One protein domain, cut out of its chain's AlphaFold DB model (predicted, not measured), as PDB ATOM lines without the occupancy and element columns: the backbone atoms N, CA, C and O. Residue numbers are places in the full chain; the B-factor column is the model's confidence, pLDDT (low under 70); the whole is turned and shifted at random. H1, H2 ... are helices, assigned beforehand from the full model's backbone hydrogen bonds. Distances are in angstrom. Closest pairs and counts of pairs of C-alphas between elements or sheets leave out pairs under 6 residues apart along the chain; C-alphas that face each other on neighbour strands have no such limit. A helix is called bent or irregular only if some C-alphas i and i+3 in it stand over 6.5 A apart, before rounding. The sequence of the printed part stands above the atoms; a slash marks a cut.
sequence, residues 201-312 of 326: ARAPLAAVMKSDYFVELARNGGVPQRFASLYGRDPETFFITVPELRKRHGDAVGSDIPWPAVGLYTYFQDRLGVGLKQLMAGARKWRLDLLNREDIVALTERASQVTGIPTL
ATOM      1  N   ALA A 201     -44.390  13.609  47.531       93.56
ATOM      2  CA  ALA A 201     -45.839  13.818  47.480       93.56
ATOM      3  C   ALA A 201     -46.224  14.904  46.470       93.56
ATOM      4  O   ALA A 201     -46.881  14.606  45.482       93.56
ATOM      5  N   ARG A 202     -45.762  16.150  46.659       92.94
ATOM      6  CA  ARG A 202     -46.174  17.288  45.814       92.94
ATOM      7  C   ARG A 202     -45.911  17.061  44.320       92.94
ATOM      8  O   ARG A 202     -46.817  17.265  43.524       92.94
ATOM      9  N   ALA A 203     -44.703  16.637  43.941       95.62
ATOM     10  CA  ALA A 203     -44.368  16.429  42.530       95.62
ATOM     11  C   ALA A 203     -45.094  15.220  41.901       95.62
ATOM     12  O   ALA A 203     -45.681  15.403  40.838       95.62
ATOM     13  N   PRO A 204     -45.175  14.040  42.557       96.94
ATOM     14  CA  PRO A 204     -46.028  12.950  42.080       96.94
ATOM     15  C   PRO A 204     -47.508  13.338  41.934       96.94
ATOM     16  O   PRO A 204     -48.129  13.018  40.927       96.94
ATOM     17  N   LEU A 205     -48.073  14.080  42.894       96.75
ATOM     18  CA  LEU A 205     -49.450  14.582  42.797       96.75
ATOM     19  C   LEU A 205     -49.610  15.565  41.633       96.75
ATOM     20  O   LEU A 205     -50.590  15.493  40.903       96.75
ATOM     21  N   ALA A 206     -48.641  16.459  41.421       96.75
ATOM     22  CA  ALA A 206     -48.652  17.360  40.273       96.75
ATOM     23  C   ALA A 206     -48.589  16.593  38.942       96.75
ATOM     24  O   ALA A 206     -49.271  16.988  37.999       96.75
ATOM     25  N   ALA A 207     -47.830  15.493  38.873       97.25
ATOM     26  CA  ALA A 207     -47.813  14.612  37.709       97.25
ATOM     27  C   ALA A 207     -49.203  14.012  37.454       97.25
ATOM     28  O   ALA A 207     -49.713  14.161  36.353       97.25
ATOM     29  N   VAL A 208     -49.859  13.454  38.480       98.19
ATOM     30  CA  VAL A 208     -51.230  12.908  38.385       98.19
ATOM     31  C   VAL A 208     -52.213  13.966  37.874       98.19
ATOM     32  O   VAL A 208     -52.908  13.735  36.889       98.19
ATOM     33  N   MET A 209     -52.231  15.148  38.497       98.12
ATOM     34  CA  MET A 209     -53.151  16.232  38.128       98.12
ATOM     35  C   MET A 209     -52.906  16.749  36.707       98.12
ATOM     36  O   MET A 209     -53.846  17.060  35.980       98.12
ATOM     37  N   LYS A 210     -51.639  16.859  36.288       96.88
ATOM     38  CA  LYS A 210     -51.316  17.267  34.916       96.88
ATOM     39  C   LYS A 210     -51.654  16.182  33.910       96.88
ATOM     40  O   LYS A 210     -52.150  16.513  32.843       96.88
ATOM     41  N   SER A 211     -51.439  14.919  34.245       97.56
ATOM     42  CA  SER A 211     -51.858  13.802  33.409       97.56
ATOM     43  C   SER A 211     -53.362  13.812  33.173       97.56
ATOM     44  O   SER A 211     -53.772  13.725  32.022       97.56
ATOM     45  N   ASP A 212     -54.162  14.005  34.220       98.06
ATOM     46  CA  ASP A 212     -55.619  14.102  34.102       98.06
ATOM     47  C   ASP A 212     -56.045  15.266  33.195       98.06
ATOM     48  O   ASP A 212     -56.732  15.069  32.196       98.06
ATOM     49  N   TYR A 213     -55.497  16.458  33.443       98.00
ATOM     50  CA  TYR A 213     -55.752  17.640  32.620       98.00
ATOM     51  C   TYR A 213     -55.421  17.427  31.131       98.00
ATOM     52  O   TYR A 213     -56.205  17.789  30.256       98.00
ATOM     53  N   PHE A 214     -54.267  16.834  30.805       97.75
ATOM     54  CA  PHE A 214     -53.891  16.588  29.406       97.75
ATOM     55  C   PHE A 214     -54.722  15.476  28.751       97.75
ATOM     56  O   PHE A 214     -54.959  15.533  27.546       97.75
ATOM     57  N   VAL A 215     -55.209  14.505  29.526       97.69
ATOM     58  CA  VAL A 215     -56.157  13.486  29.050       97.69
ATOM     59  C   VAL A 215     -57.511  14.120  28.726       97.69
ATOM     60  O   VAL A 215     -58.091  13.813  27.685       97.69
ATOM     61  N   GLU A 216     -58.005  15.041  29.555       97.94
ATOM     62  CA  GLU A 216     -59.220  15.808  29.250       97.94
ATOM     63  C   GLU A 216     -59.049  16.679  28.000       97.94
ATOM     64  O   GLU A 216     -59.921  16.690  27.128       97.94
ATOM     65  N   LEU A 217     -57.904  17.353  27.855       97.62
ATOM     66  CA  LEU A 217     -57.597  18.103  26.636       97.62
ATOM     67  C   LEU A 217     -57.567  17.201  25.399       97.62
ATOM     68  O   LEU A 217     -58.089  17.600  24.361       97.62
ATOM     69  N   ALA A 218     -56.992  16.000  25.491       96.94
ATOM     70  CA  ALA A 218     -56.981  15.027  24.400       96.94
ATOM     71  C   ALA A 218     -58.397  14.632  23.974       96.94
ATOM     72  O   ALA A 218     -58.723  14.718  22.789       96.94
ATOM     73  N   ARG A 219     -59.267  14.308  24.940       96.06
ATOM     74  CA  ARG A 219     -60.679  13.968  24.691       96.06
ATOM     75  C   ARG A 219     -61.441  15.089  23.986       96.06
ATOM     76  O   ARG A 219     -62.257  14.819  23.114       96.06
ATOM     77  N   ASN A 220     -61.140  16.338  24.334       96.88
ATOM     78  CA  ASN A 220     -61.814  17.515  23.789       96.88
ATOM     79  C   ASN A 220     -61.121  18.097  22.541       96.88
ATOM     80  O   ASN A 220     -61.499  19.171  22.078       96.88
ATOM     81  N   GLY A 221     -60.077  17.445  22.015       94.81
ATOM     82  CA  GLY A 221     -59.293  17.953  20.881       94.81
ATOM     83  C   GLY A 221     -58.498  19.237  21.176       94.81
ATOM     84  O   GLY A 221     -58.037  19.900  20.251       94.81
ATOM     85  N   GLY A 222     -58.325  19.589  22.453       96.00
ATOM     86  CA  GLY A 222     -57.714  20.829  22.942       96.00
ATOM     87  C   GLY A 222     -56.228  20.733  23.305       96.00
ATOM     88  O   GLY A 222     -55.703  21.627  23.969       96.00
ATOM     89  N   VAL A 223     -55.528  19.659  22.924       96.19
ATOM     90  CA  VAL A 223     -54.088  19.507  23.210       96.19
ATOM     91  C   VAL A 223     -53.291  20.592  22.466       96.19
ATOM     92  O   VAL A 223     -53.417  20.699  21.245       96.19
ATOM     93  N   PRO A 224     -52.431  21.377  23.150       96.50
ATOM     94  CA  PRO A 224     -51.645  22.425  22.506       96.50
ATOM     95  C   PRO A 224     -50.783  21.885  21.362       96.50
ATOM     96  O   PRO A 224     -50.098  20.874  21.524       96.50
ATOM     97  N   GLN A 225     -50.732  22.599  20.234       96.69
ATOM     98  CA  GLN A 225     -50.069  22.108  19.018       96.69
ATOM     99  C   GLN A 225     -48.595  21.734  19.235       96.69
ATOM    100  O   GLN A 225     -48.141  20.712  18.729       96.69
ATOM    101  N   ARG A 226     -47.862  22.520  20.036       96.62
ATOM    102  CA  ARG A 226     -46.462  22.224  20.382       96.62
ATOM    103  C   ARG A 226     -46.316  20.946  21.212       96.62
ATOM    104  O   ARG A 226     -45.335  20.230  21.058       96.62
ATOM    105  N   PHE A 227     -47.263  20.668  22.104       96.25
ATOM    106  CA  PHE A 227     -47.266  19.420  22.866       96.25
ATOM    107  C   PHE A 227     -47.575  18.248  21.933       96.25
ATOM    108  O   PHE A 227     -46.824  17.279  21.891       96.25
ATOM    109  N   ALA A 228     -48.618  18.392  21.112       95.69
ATOM    110  CA  ALA A 228     -49.038  17.386  20.146       95.69
ATOM    111  C   ALA A 228     -47.930  16.994  19.158       95.69
ATOM    112  O   ALA A 228     -47.788  15.817  18.842       95.69
ATOM    113  N   SER A 229     -47.123  17.951  18.690       96.25
ATOM    114  CA  SER A 229     -46.011  17.669  17.776       96.25
ATOM    115  C   SER A 229     -44.858  16.902  18.425       96.25
ATOM    116  O   SER A 229     -44.106  16.242  17.720       96.25
ATOM    117  N   LEU A 230     -44.678  17.032  19.744       95.19
ATOM    118  CA  LEU A 230     -43.574  16.401  20.472       95.19
ATOM    119  C   LEU A 230     -43.961  15.040  21.049       95.19
ATOM    120  O   LEU A 230     -43.135  14.135  21.073       95.19
ATOM    121  N   TYR A 231     -45.196  14.913  21.529       94.62
ATOM    122  CA  TYR A 231     -45.626  13.775  22.339       94.62
ATOM    123  C   TYR A 231     -46.862  13.067  21.776       94.62
ATOM    124  O   TYR A 231     -47.232  12.010  22.264       94.62
ATOM    125  N   GLY A 232     -47.504  13.610  20.742       94.81
ATOM    126  CA  GLY A 232     -48.760  13.085  20.216       94.81
ATOM    127  C   GLY A 232     -49.999  13.674  20.894       94.81
ATOM    128  O   GLY A 232     -49.924  14.531  21.778       94.81
ATOM    129  N   ARG A 233     -51.173  13.270  20.399       95.06
ATOM    130  CA  ARG A 233     -52.478  13.871  20.743       95.06
ATOM    131  C   ARG A 233     -53.334  13.010  21.662       95.06
ATOM    132  O   ARG A 233     -54.324  13.509  22.179       95.06
ATOM    133  N   ASP A 234     -52.953  11.755  21.848       95.12
ATOM    134  CA  ASP A 234     -53.719  10.767  22.599       95.12
ATOM    135  C   ASP A 234     -52.884  10.215  23.767       95.12
ATOM    136  O   ASP A 234     -51.657  10.101  23.614       95.12
ATOM    137  N   PRO A 235     -53.493   9.865  24.917       95.50
ATOM    138  CA  PRO A 235     -52.776   9.284  26.049       95.50
ATOM    139  C   PRO A 235     -51.923   8.054  25.712       95.50
ATOM    140  O   PRO A 235     -50.861   7.890  26.311       95.50
ATOM    141  N   GLU A 236     -52.318   7.243  24.726       95.50
ATOM    142  CA  GLU A 236     -51.517   6.119  24.214       95.50
ATOM    143  C   GLU A 236     -50.153   6.568  23.678       95.50
ATOM    144  O   GLU A 236     -49.171   5.832  23.740       95.50
ATOM    145  N   THR A 237     -50.092   7.787  23.141       93.62
ATOM    146  CA  THR A 237     -48.907   8.329  22.468       93.62
ATOM    147  C   THR A 237     -48.039   9.179  23.385       93.62
ATOM    148  O   THR A 237     -46.817   9.037  23.355       93.62
ATOM    149  N   PHE A 238     -48.634  10.024  24.238       95.00
ATOM    150  CA  PHE A 238     -47.838  10.945  25.057       95.00
ATOM    151  C   PHE A 238     -47.344  10.358  26.382       95.00
ATOM    152  O   PHE A 238     -46.494  10.970  27.031       95.00
ATOM    153  N   PHE A 239     -47.812   9.175  26.792       96.75
ATOM    154  CA  PHE A 239     -47.217   8.433  27.903       96.75
ATOM    155  C   PHE A 239     -46.292   7.329  27.390       96.75
ATOM    156  O   PHE A 239     -46.723   6.251  26.991       96.75
ATOM    157  N   ILE A 240     -44.983   7.565  27.479       96.19
ATOM    158  CA  ILE A 240     -43.966   6.661  26.921       96.19
ATOM    159  C   ILE A 240     -43.963   5.251  27.538       96.19
ATOM    160  O   ILE A 240     -43.520   4.299  26.901       96.19
ATOM    161  N   THR A 241     -44.479   5.076  28.760       97.38
ATOM    162  CA  THR A 241     -44.528   3.760  29.422       97.38
ATOM    163  C   THR A 241     -45.726   2.908  29.006       97.38
ATOM    164  O   THR A 241     -45.861   1.777  29.476       97.38
ATOM    165  N   VAL A 242     -46.624   3.422  28.161       97.81
ATOM    166  CA  VAL A 242     -47.846   2.709  27.766       97.81
ATOM    167  C   VAL A 242     -47.560   1.359  27.112       97.81
ATOM    168  O   VAL A 242     -48.157   0.388  27.571       97.81
ATOM    169  N   PRO A 243     -46.615   1.206  26.162       97.12
ATOM    170  CA  PRO A 243     -46.312  -0.106  25.587       97.12
ATOM    171  C   PRO A 243     -45.896  -1.154  26.636       97.12
ATOM    172  O   PRO A 243     -46.331  -2.304  26.589       97.12
ATOM    173  N   GLU A 244     -45.094  -0.757  27.632       97.25
ATOM    174  CA  GLU A 244     -44.662  -1.636  28.729       97.25
ATOM    175  C   GLU A 244     -45.832  -2.014  29.657       97.25
ATOM    176  O   GLU A 244     -45.926  -3.149  30.134       97.25
ATOM    177  N   LEU A 245     -46.724  -1.064  29.944       97.69
ATOM    178  CA  LEU A 245     -47.903  -1.299  30.778       97.69
ATOM    179  C   LEU A 245     -48.947  -2.148  30.050       97.69
ATOM    180  O   LEU A 245     -49.464  -3.088  30.645       97.69
ATOM    181  N   ARG A 246     -49.186  -1.901  28.757       97.50
ATOM    182  CA  ARG A 246     -50.046  -2.719  27.886       97.50
ATOM    183  C   ARG A 246     -49.540  -4.157  27.816       97.50
ATOM    184  O   ARG A 246     -50.326  -5.084  27.952       97.50
ATOM    185  N   LYS A 247     -48.224  -4.373  27.723       97.94
ATOM    186  CA  LYS A 247     -47.644  -5.726  27.773       97.94
ATOM    187  C   LYS A 247     -47.938  -6.465  29.088       97.94
ATOM    188  O   LYS A 247     -48.061  -7.685  29.077       97.94
ATOM    189  N   ARG A 248     -48.007  -5.754  30.220       97.44
ATOM    190  CA  ARG A 248     -48.207  -6.354  31.555       97.44
ATOM    191  C   ARG A 248     -49.668  -6.463  31.979       97.44
ATOM    192  O   ARG A 248     -50.007  -7.381  32.717       97.44
ATOM    193  N   HIS A 249     -50.503  -5.528  31.542       97.69
ATOM    194  CA  HIS A 249     -51.869  -5.357  32.037       97.69
ATOM    195  C   HIS A 249     -52.922  -5.340  30.918       97.69
ATOM    196  O   HIS A 249     -54.111  -5.263  31.210       97.69
ATOM    197  N   GLY A 250     -52.513  -5.433  29.649       96.75
ATOM    198  CA  GLY A 250     -53.413  -5.501  28.500       96.75
ATOM    199  C   GLY A 250     -54.385  -4.326  28.449       96.75
ATOM    200  O   GLY A 250     -53.999  -3.164  28.618       96.75
ATOM    201  N   ASP A 251     -55.658  -4.649  28.255       96.12
ATOM    202  CA  ASP A 251     -56.742  -3.678  28.097       96.12
ATOM    203  C   ASP A 251     -57.114  -2.948  29.396       96.12
ATOM    204  O   ASP A 251     -57.806  -1.931  29.341       96.12
ATOM    205  N   ALA A 252     -56.584  -3.381  30.549       97.50
ATOM    206  CA  ALA A 252     -56.760  -2.684  31.825       97.50
ATOM    207  C   ALA A 252     -56.149  -1.269  31.811       97.50
ATOM    208  O   ALA A 252     -56.584  -0.389  32.550       97.50
ATOM    209  N   VAL A 253     -55.136  -1.010  30.973       97.94
ATOM    210  CA  VAL A 253     -54.567   0.340  30.816       97.94
ATOM    211  C   VAL A 253     -55.598   1.264  30.159       97.94
ATOM    212  O   VAL A 253     -56.218   0.920  29.158       97.94
ATOM    213  N   GLY A 254     -55.828   2.440  30.736       94.12
ATOM    214  CA  GLY A 254     -56.851   3.376  30.264       94.12
ATOM    215  C   GLY A 254     -58.294   2.988  30.623       94.12
ATOM    216  O   GLY A 254     -59.190   3.793  30.367       94.12
ATOM    217  N   SER A 255     -58.518   1.819  31.238       94.88
ATOM    218  CA  SER A 255     -59.794   1.394  31.828       94.88
ATOM    219  C   SER A 255     -59.656   1.298  33.356       94.88
ATOM    220  O   SER A 255     -59.725   2.326  34.030       94.88
ATOM    221  N   ASP A 256     -59.374   0.111  33.898       97.31
ATOM    222  CA  ASP A 256     -59.182  -0.136  35.336       97.31
ATOM    223  C   ASP A 256     -57.960   0.604  35.903       97.31
ATOM    224  O   ASP A 256     -57.949   1.028  37.059       97.31
ATOM    225  N   ILE A 257     -56.920   0.773  35.083       97.94
ATOM    226  CA  ILE A 257     -55.746   1.595  35.374       97.94
ATOM    227  C   ILE A 257     -55.946   2.936  34.664       97.94
ATOM    228  O   ILE A 257     -55.651   3.053  33.469       97.94
ATOM    229  N   PRO A 258     -56.423   3.974  35.367       97.88
ATOM    230  CA  PRO A 258     -56.777   5.230  34.730       97.88
ATOM    231  C   PRO A 258     -55.519   5.974  34.260       97.88
ATOM    232  O   PRO A 258     -54.440   5.861  34.848       97.88
ATOM    233  N   TRP A 259     -55.653   6.792  33.218       98.12
ATOM    234  CA  TRP A 259     -54.536   7.545  32.634       98.12
ATOM    235  C   TRP A 259     -53.717   8.394  33.629       98.12
ATOM    236  O   TRP A 259     -52.492   8.422  33.500       98.12
ATOM    237  N   PRO A 260     -54.299   9.025  34.669       98.12
ATOM    238  CA  PRO A 260     -53.510   9.697  35.703       98.12
ATOM    239  C   PRO A 260     -52.578   8.755  36.485       98.12
ATOM    240  O   PRO A 260     -51.482   9.161  36.875       98.12
ATOM    241  N   ALA A 261     -52.960   7.486  36.673       98.12
ATOM    242  CA  ALA A 261     -52.094   6.472  37.279       98.12
ATOM    243  C   ALA A 261     -50.959   6.056  36.329       98.12
ATOM    244  O   ALA A 261     -49.820   5.886  36.768       98.12
ATOM    245  N   VAL A 262     -51.235   5.971  35.022       98.31
ATOM    246  CA  VAL A 262     -50.203   5.778  33.984       98.31
ATOM    247  C   VAL A 262     -49.202   6.935  33.994       98.31
ATOM    248  O   VAL A 262     -47.992   6.710  33.953       98.31
ATOM    249  N   GLY A 263     -49.683   8.171  34.122       98.00
ATOM    250  CA  GLY A 263     -48.841   9.357  34.243       98.00
ATOM    251  C   GLY A 263     -47.963   9.362  35.496       98.00
ATOM    252  O   GLY A 263     -46.773   9.671  35.420       98.00
ATOM    253  N   LEU A 264     -48.511   8.939  36.639       98.31
ATOM    254  CA  LEU A 264     -47.746   8.742  37.872       98.31
ATOM    255  C   LEU A 264     -46.641   7.691  37.699       98.31
ATOM    256  O   LEU A 264     -45.497   7.927  38.095       98.31
ATOM    257  N   TYR A 265     -46.968   6.546  37.093       98.00
ATOM    258  CA  TYR A 265     -45.996   5.495  36.784       98.00
ATOM    259  C   TYR A 265     -44.903   6.017  35.844       98.00
ATOM    260  O   TYR A 265     -43.722   5.837  36.132       98.00
ATOM    261  N   THR A 266     -45.287   6.728  34.779       97.75
ATOM    262  CA  THR A 266     -44.362   7.373  33.832       97.75
ATOM    263  C   THR A 266     -43.398   8.307  34.562       97.75
ATOM    264  O   THR A 266     -42.185   8.228  34.374       97.75
ATOM    265  N   TYR A 267     -43.907   9.157  35.458       98.00
ATOM    266  CA  TYR A 267     -43.074  10.071  36.238       98.00
ATOM    267  C   TYR A 267     -42.059   9.327  37.122       98.00
ATOM    268  O   TYR A 267     -40.882   9.689  37.155       98.00
ATOM    269  N   PHE A 268     -42.473   8.266  37.815       97.88
ATOM    270  CA  PHE A 268     -41.558   7.518  38.677       97.88
ATOM    271  C   PHE A 268     -40.547   6.668  37.908       97.88
ATOM    272  O   PHE A 268     -39.367   6.674  38.249       97.88
ATOM    273  N   GLN A 269     -40.993   5.913  36.909       97.12
ATOM    274  CA  GLN A 269     -40.168   4.885  36.273       97.12
ATOM    275  C   GLN A 269     -39.315   5.444  35.148       97.12
ATOM    276  O   GLN A 269     -38.124   5.141  35.082       97.12
ATOM    277  N   ASP A 270     -39.907   6.289  34.309       95.56
ATOM    278  CA  ASP A 270     -39.195   6.909  33.204       95.56
ATOM    279  C   ASP A 270     -38.475   8.173  33.688       95.56
ATOM    280  O   ASP A 270     -37.256   8.166  33.852       95.56
ATOM    281  N   ARG A 271     -39.212   9.229  34.064       96.00
ATOM    282  CA  ARG A 271     -38.594  10.531  34.381       96.00
ATOM    283  C   ARG A 271     -37.583  10.456  35.527       96.00
ATOM    284  O   ARG A 271     -36.471  10.960  35.370       96.00
ATOM    285  N   LEU A 272     -37.962   9.890  36.674       98.00
ATOM    286  CA  LEU A 272     -37.072   9.787  37.836       98.00
ATOM    287  C   LEU A 272     -36.169   8.554  37.758       98.00
ATOM    288  O   LEU A 272     -34.971   8.658  38.012       98.00
ATOM    289  N   GLY A 273     -36.726   7.394  37.409       97.62
ATOM    290  CA  GLY A 273     -36.005   6.125  37.397       97.62
ATOM    291  C   GLY A 273     -34.890   6.073  36.354       97.62
ATOM    292  O   GLY A 273     -33.776   5.658  36.683       97.62
ATOM    293  N   VAL A 274     -35.139   6.520  35.118       98.00
ATOM    294  CA  VAL A 274     -34.095   6.605  34.081       98.00
ATOM    295  C   VAL A 274     -33.097   7.708  34.418       98.00
ATOM    296  O   VAL A 274     -31.895   7.457  34.375       98.00
ATOM    297  N   GLY A 275     -33.566   8.887  34.842       98.12
ATOM    298  CA  GLY A 275     -32.685   9.988  35.241       98.12
ATOM    299  C   GLY A 275     -31.722   9.602  36.371       98.12
ATOM    300  O   GLY A 275     -30.529   9.894  36.310       98.12
ATOM    301  N   LEU A 276     -32.201   8.874  37.382       98.25
ATOM    302  CA  LEU A 276     -31.353   8.396  38.474       98.25
ATOM    303  C   LEU A 276     -30.296   7.403  37.975       98.25
ATOM    304  O   LEU A 276     -29.134   7.519  38.358       98.25
ATOM    305  N   LYS A 277     -30.660   6.479  37.073       98.38
ATOM    306  CA  LYS A 277     -29.704   5.556  36.431       98.38
ATOM    307  C   LYS A 277     -28.649   6.306  35.611       98.38
ATOM    308  O   LYS A 277     -27.487   5.916  35.637       98.38
ATOM    309  N   GLN A 278     -29.023   7.387  34.924       98.38
ATOM    310  CA  GLN A 278     -28.083   8.229  34.175       98.38
ATOM    311  C   GLN A 278     -27.074   8.924  35.100       98.38
ATOM    312  O   GLN A 278     -25.876   8.893  34.828       98.38
ATOM    313  N   LEU A 279     -27.527   9.489  36.226       98.38
ATOM    314  CA  LEU A 279     -26.633  10.082  37.231       98.38
ATOM    315  C   LEU A 279     -25.679   9.042  37.829       98.38
ATOM    316  O   LEU A 279     -24.473   9.261  37.912       98.38
ATOM    317  N   MET A 280     -26.221   7.878  38.186       98.38
ATOM    318  CA  MET A 280     -25.451   6.730  38.658       98.38
ATOM    319  C   MET A 280     -24.417   6.259  37.625       98.38
ATOM    320  O   MET A 280     -23.312   5.871  38.002       98.38
ATOM    321  N   ALA A 281     -24.730   6.367  36.330       98.31
ATOM    322  CA  ALA A 281     -23.781   6.088  35.261       98.31
ATOM    323  C   ALA A 281     -22.644   7.087  35.157       98.31
ATOM    324  O   ALA A 281     -21.498   6.665  34.999       98.31
ATOM    325  N   GLY A 282     -22.930   8.373  35.351       97.19
ATOM    326  CA  GLY A 282     -21.889   9.388  35.503       97.19
ATOM    327  C   GLY A 282     -20.936   9.078  36.663       97.19
ATOM    328  O   GLY A 282     -19.726   9.225  36.516       97.19
ATOM    329  N   ALA A 283     -21.467   8.558  37.773       97.50
ATOM    330  CA  ALA A 283     -20.693   8.140  38.945       97.50
ATOM    331  C   ALA A 283     -20.094   6.720  38.845       97.50
ATOM    332  O   ALA A 283     -19.441   6.264  39.779       97.50
ATOM    333  N   ARG A 284     -20.311   6.001  37.730       97.75
ATOM    334  CA  ARG A 284     -19.848   4.616  37.498       97.75
ATOM    335  C   ARG A 284     -20.308   3.616  38.574       97.75
ATOM    336  O   ARG A 284     -19.570   2.702  38.938       97.75
ATOM    337  N   LYS A 285     -21.533   3.773  39.085       97.81
ATOM    338  CA  LYS A 285     -22.091   2.959  40.181       97.81
ATOM    339  C   LYS A 285     -23.406   2.305  39.778       97.81
ATOM    340  O   LYS A 285     -24.347   2.989  39.413       97.81
ATOM    341  N   TRP A 286     -23.511   0.980  39.908       96.81
ATOM    342  CA  TRP A 286     -24.676   0.204  39.430       96.81
ATOM    343  C   TRP A 286     -25.655  -0.250  40.506       96.81
ATOM    344  O   TRP A 286     -26.645  -0.915  40.209       96.81
ATOM    345  N   ARG A 287     -25.418   0.144  41.756       96.56
ATOM    346  CA  ARG A 287     -26.335  -0.075  42.875       96.56
ATOM    347  C   ARG A 287     -26.406   1.183  43.728       96.56
ATOM    348  O   ARG A 287     -25.405   1.878  43.889       96.56
ATOM    349  N   LEU A 288     -27.586   1.465  44.277       95.62
ATOM    350  CA  LEU A 288     -27.820   2.661  45.096       95.62
ATOM    351  C   LEU A 288     -26.948   2.688  46.353       95.62
ATOM    352  O   LEU A 288     -26.548   3.757  46.796       95.62
ATOM    353  N   ASP A 289     -26.628   1.523  46.909       96.00
ATOM    354  CA  ASP A 289     -25.828   1.406  48.123       96.00
ATOM    355  C   ASP A 289     -24.324   1.630  47.906       96.00
ATOM    356  O   ASP A 289     -23.581   1.743  48.876       96.00
ATOM    357  N   LEU A 290     -23.881   1.754  46.652       97.06
ATOM    358  CA  LEU A 290     -22.517   2.169  46.316       97.06
ATOM    359  C   LEU A 290     -22.360   3.694  46.298       97.06
ATOM    360  O   LEU A 290     -21.230   4.185  46.331       97.06
ATOM    361  N   LEU A 291     -23.462   4.451  46.225       98.12
ATOM    362  CA  LEU A 291     -23.402   5.910  46.236       98.12
ATOM    363  C   LEU A 291     -22.759   6.392  47.533       98.12
ATOM    364  O   LEU A 291     -23.063   5.897  48.619       98.12
ATOM    365  N   ASN A 292     -21.840   7.337  47.420       97.38
ATOM    366  CA  ASN A 292     -21.076   7.841  48.542       97.38
ATOM    367  C   ASN A 292     -20.862   9.353  48.436       97.38
ATOM    368  O   ASN A 292     -21.278  10.013  47.486       97.38
ATOM    369  N   ARG A 293     -20.220   9.909  49.455       97.25
ATOM    370  CA  ARG A 293     -20.012  11.351  49.594       97.25
ATOM    371  C   ARG A 293     -19.030  11.937  48.578       97.25
ATOM    372  O   ARG A 293     -19.012  13.152  48.447       97.25
ATOM    373  N   GLU A 294     -18.267  11.109  47.869       95.25
ATOM    374  CA  GLU A 294     -17.337  11.524  46.809       95.25
ATOM    375  C   GLU A 294     -18.062  11.741  45.471       95.25
ATOM    376  O   GLU A 294     -17.552  12.434  44.598       95.25
ATOM    377  N   ASP A 295     -19.287  11.220  45.317       97.19
ATOM    378  CA  ASP A 295     -20.098  11.427  44.109       97.19
ATOM    379  C   ASP A 295     -20.711  12.839  44.022       97.19
ATOM    380  O   ASP A 295     -21.421  13.168  43.067       97.19
ATOM    381  N   ILE A 296     -20.523  13.662  45.056       97.50
ATOM    382  CA  ILE A 296     -21.089  15.004  45.173       97.50
ATOM    383  C   ILE A 296     -20.058  15.970  45.761       97.50
ATOM    384  O   ILE A 296     -19.229  15.592  46.579       97.50
ATOM    385  N   VAL A 297     -20.166  17.246  45.398       97.38
ATOM    386  CA  VAL A 297     -19.357  18.335  45.968       97.38
ATOM    387  C   VAL A 297     -20.253  19.463  46.468       97.38
ATOM    388  O   VAL A 297     -21.372  19.666  45.978       97.38
ATOM    389  N   ALA A 298     -19.769  20.208  47.454       97.81
ATOM    390  CA  ALA A 298     -20.401  21.432  47.914       97.81
ATOM    391  C   ALA A 298     -20.013  22.602  46.998       97.81
ATOM    392  O   ALA A 298     -18.845  22.812  46.699       97.81
ATOM    393  N   LEU A 299     -20.997  23.405  46.586       96.25
ATOM    394  CA  LEU A 299     -20.742  24.616  45.788       96.25
ATOM    395  C   LEU A 299     -20.386  25.837  46.646       96.25
ATOM    396  O   LEU A 299     -20.025  26.877  46.110       96.25
ATOM    397  N   THR A 300     -20.553  25.750  47.966       97.00
ATOM    398  CA  THR A 300     -20.264  26.848  48.892       97.00
ATOM    399  C   THR A 300     -19.630  26.316  50.167       97.00
ATOM    400  O   THR A 300     -19.944  25.209  50.618       97.00
ATOM    401  N   GLU A 301     -18.807  27.141  50.810       97.50
ATOM    402  CA  GLU A 301     -18.219  26.832  52.118       97.50
ATOM    403  C   GLU A 301     -19.293  26.551  53.169       97.50
ATOM    404  O   GLU A 301     -19.163  25.622  53.961       97.50
ATOM    405  N   ARG A 302     -20.412  27.291  53.140       97.44
ATOM    406  CA  ARG A 302     -21.530  27.051  54.058       97.44
ATOM    407  C   ARG A 302     -22.119  25.652  53.880       97.44
ATOM    408  O   ARG A 302     -22.408  24.988  54.873       97.44
ATOM    409  N   ALA A 303     -22.307  25.199  52.641       97.19
ATOM    410  CA  ALA A 303     -22.781  23.844  52.382       97.19
ATOM    411  C   ALA A 303     -21.756  22.803  52.855       97.19
ATOM    412  O   ALA A 303     -22.155  21.819  53.481       97.19
ATOM    413  N   SER A 304     -20.461  23.050  52.634       98.00
ATOM    414  CA  SER A 304     -19.381  22.182  53.120       98.00
ATOM    415  C   SER A 304     -19.381  22.074  54.648       98.00
ATOM    416  O   SER A 304     -19.507  20.977  55.184       98.00
ATOM    417  N   GLN A 305     -19.416  23.199  55.366       97.88
ATOM    418  CA  GLN A 305     -19.480  23.238  56.833       97.88
ATOM    419  C   GLN A 305     -20.703  22.505  57.402       97.88
ATOM    420  O   GLN A 305     -20.608  21.819  58.418       97.88
ATOM    421  N   VAL A 306     -21.870  22.649  56.766       97.25
ATOM    422  CA  VAL A 306     -23.124  22.044  57.248       97.25
ATOM    423  C   VAL A 306     -23.159  20.544  56.988       97.25
ATOM    424  O   VAL A 306     -23.594  19.773  57.841       97.25
ATOM    425  N   THR A 307     -22.754  20.122  55.793       97.56
ATOM    426  CA  THR A 307     -22.935  18.738  55.336       97.56
ATOM    427  C   THR A 307     -21.710  17.867  55.583       97.56
ATOM    428  O   THR A 307     -21.850  16.643  55.641       97.56
ATOM    429  N   GLY A 308     -20.532  18.477  55.722       96.56
ATOM    430  CA  GLY A 308     -19.209  17.853  55.700       96.56
ATOM    431  C   GLY A 308     -18.771  17.368  54.312       96.56
ATOM    432  O   GLY A 308     -17.904  16.502  54.241       96.56
ATOM    433  N   ILE A 309     -19.460  17.761  53.237       97.94
ATOM    434  CA  ILE A 309     -19.074  17.428  51.856       97.94
ATOM    435  C   ILE A 309     -18.043  18.466  51.405       97.94
ATOM    436  O   ILE A 309     -18.341  19.654  51.530       97.94
ATOM    437  N   PRO A 310     -16.868  18.072  50.890       97.31
ATOM    438  CA  PRO A 310     -15.847  19.031  50.482       97.31
ATOM    439  C   PRO A 310     -16.354  19.948  49.362       97.31
ATOM    440  O   PRO A 310     -17.216  19.567  48.563       97.31
ATOM    441  N   THR A 311     -15.814  21.166  49.291       97.94
ATOM    442  CA  THR A 311     -15.956  21.987  48.083       97.94
ATOM    443  C   THR A 311     -15.160  21.380  46.929       97.94
ATOM    444  O   THR A 311     -14.351  20.471  47.132       97.94
ATOM    445  N   LEU A 312     -15.383  21.865  45.706       95.50
ATOM    446  CA  LEU A 312     -14.656  21.359  44.541       95.50
ATOM    447  C   LEU A 312     -13.142  21.587  44.672       95.50
ATOM    448  O   LEU A 312     -12.363  20.700  44.344       95.50
TER     449      LEU A 312
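This is residues 201 to 312 of the 326 residues of the protein "FMN-binding glutamate synthase family protein" of Anaerolineae bacterium (UniProt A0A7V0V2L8). One long helix, H5, makes a beam between two separate ends: at its first end a loose cluster holds H1, H2, H3 and H4, and past its last end an 18-residue link leads to the small helix H6. The printed part has 112 residues with six named helices, in order H1 to H6, and no named strand; the class is all helix. The whole is loose, with a radius of gyration of the C-alphas of 19.0 A, and elongated, spanning 54 by 29 by 26 A.

H5, residues 259 to 282, touches H1, residues 202 to 219, with residues 259 to 268 alone; their closest C-alphas, of Pro 260 and Val 208, are 4.8 A apart. They run opposite ways at a steep tilt of 52 degrees. H4, residues 242 to 252, is close to H5 but not clearly touching, the closest C-alphas being those of Val 242 and Val 262, 7.3 A. H3, residues 235 to 238, is close but not clearly touching H2, residues 225 to 231, with the closest C-alphas, of Phe 238 and Tyr 231, 4.5 A apart. H6, residues 301 to 307, touches no helix. Every O i to N i+4 pair is within hydrogen-bond range in H1 and H6, against 2 of 3 in H2, 5 of 7 in H4 and 16 of 20 in H5; H3 is too short for such a pair.

H5 is 32.8 A long, from C-alpha 259 at (-54.536, 7.545, 32.634) to C-alpha 282 at (-21.889, 9.388, 35.503). H1 is 25.8 A long. H4, 11.2 A, is irregular: C-alphas 248 and 251 are 9.6 A apart. H6 ends with C-alpha 307 at (-22.935, 18.738, 55.336).

The C-alphas farthest apart, of Asp 251 and Glu 301, are 54.7 A apart. The link H5 to H6 is long. The printed part has no cut, and no printed residue is under 70 in pLDDT.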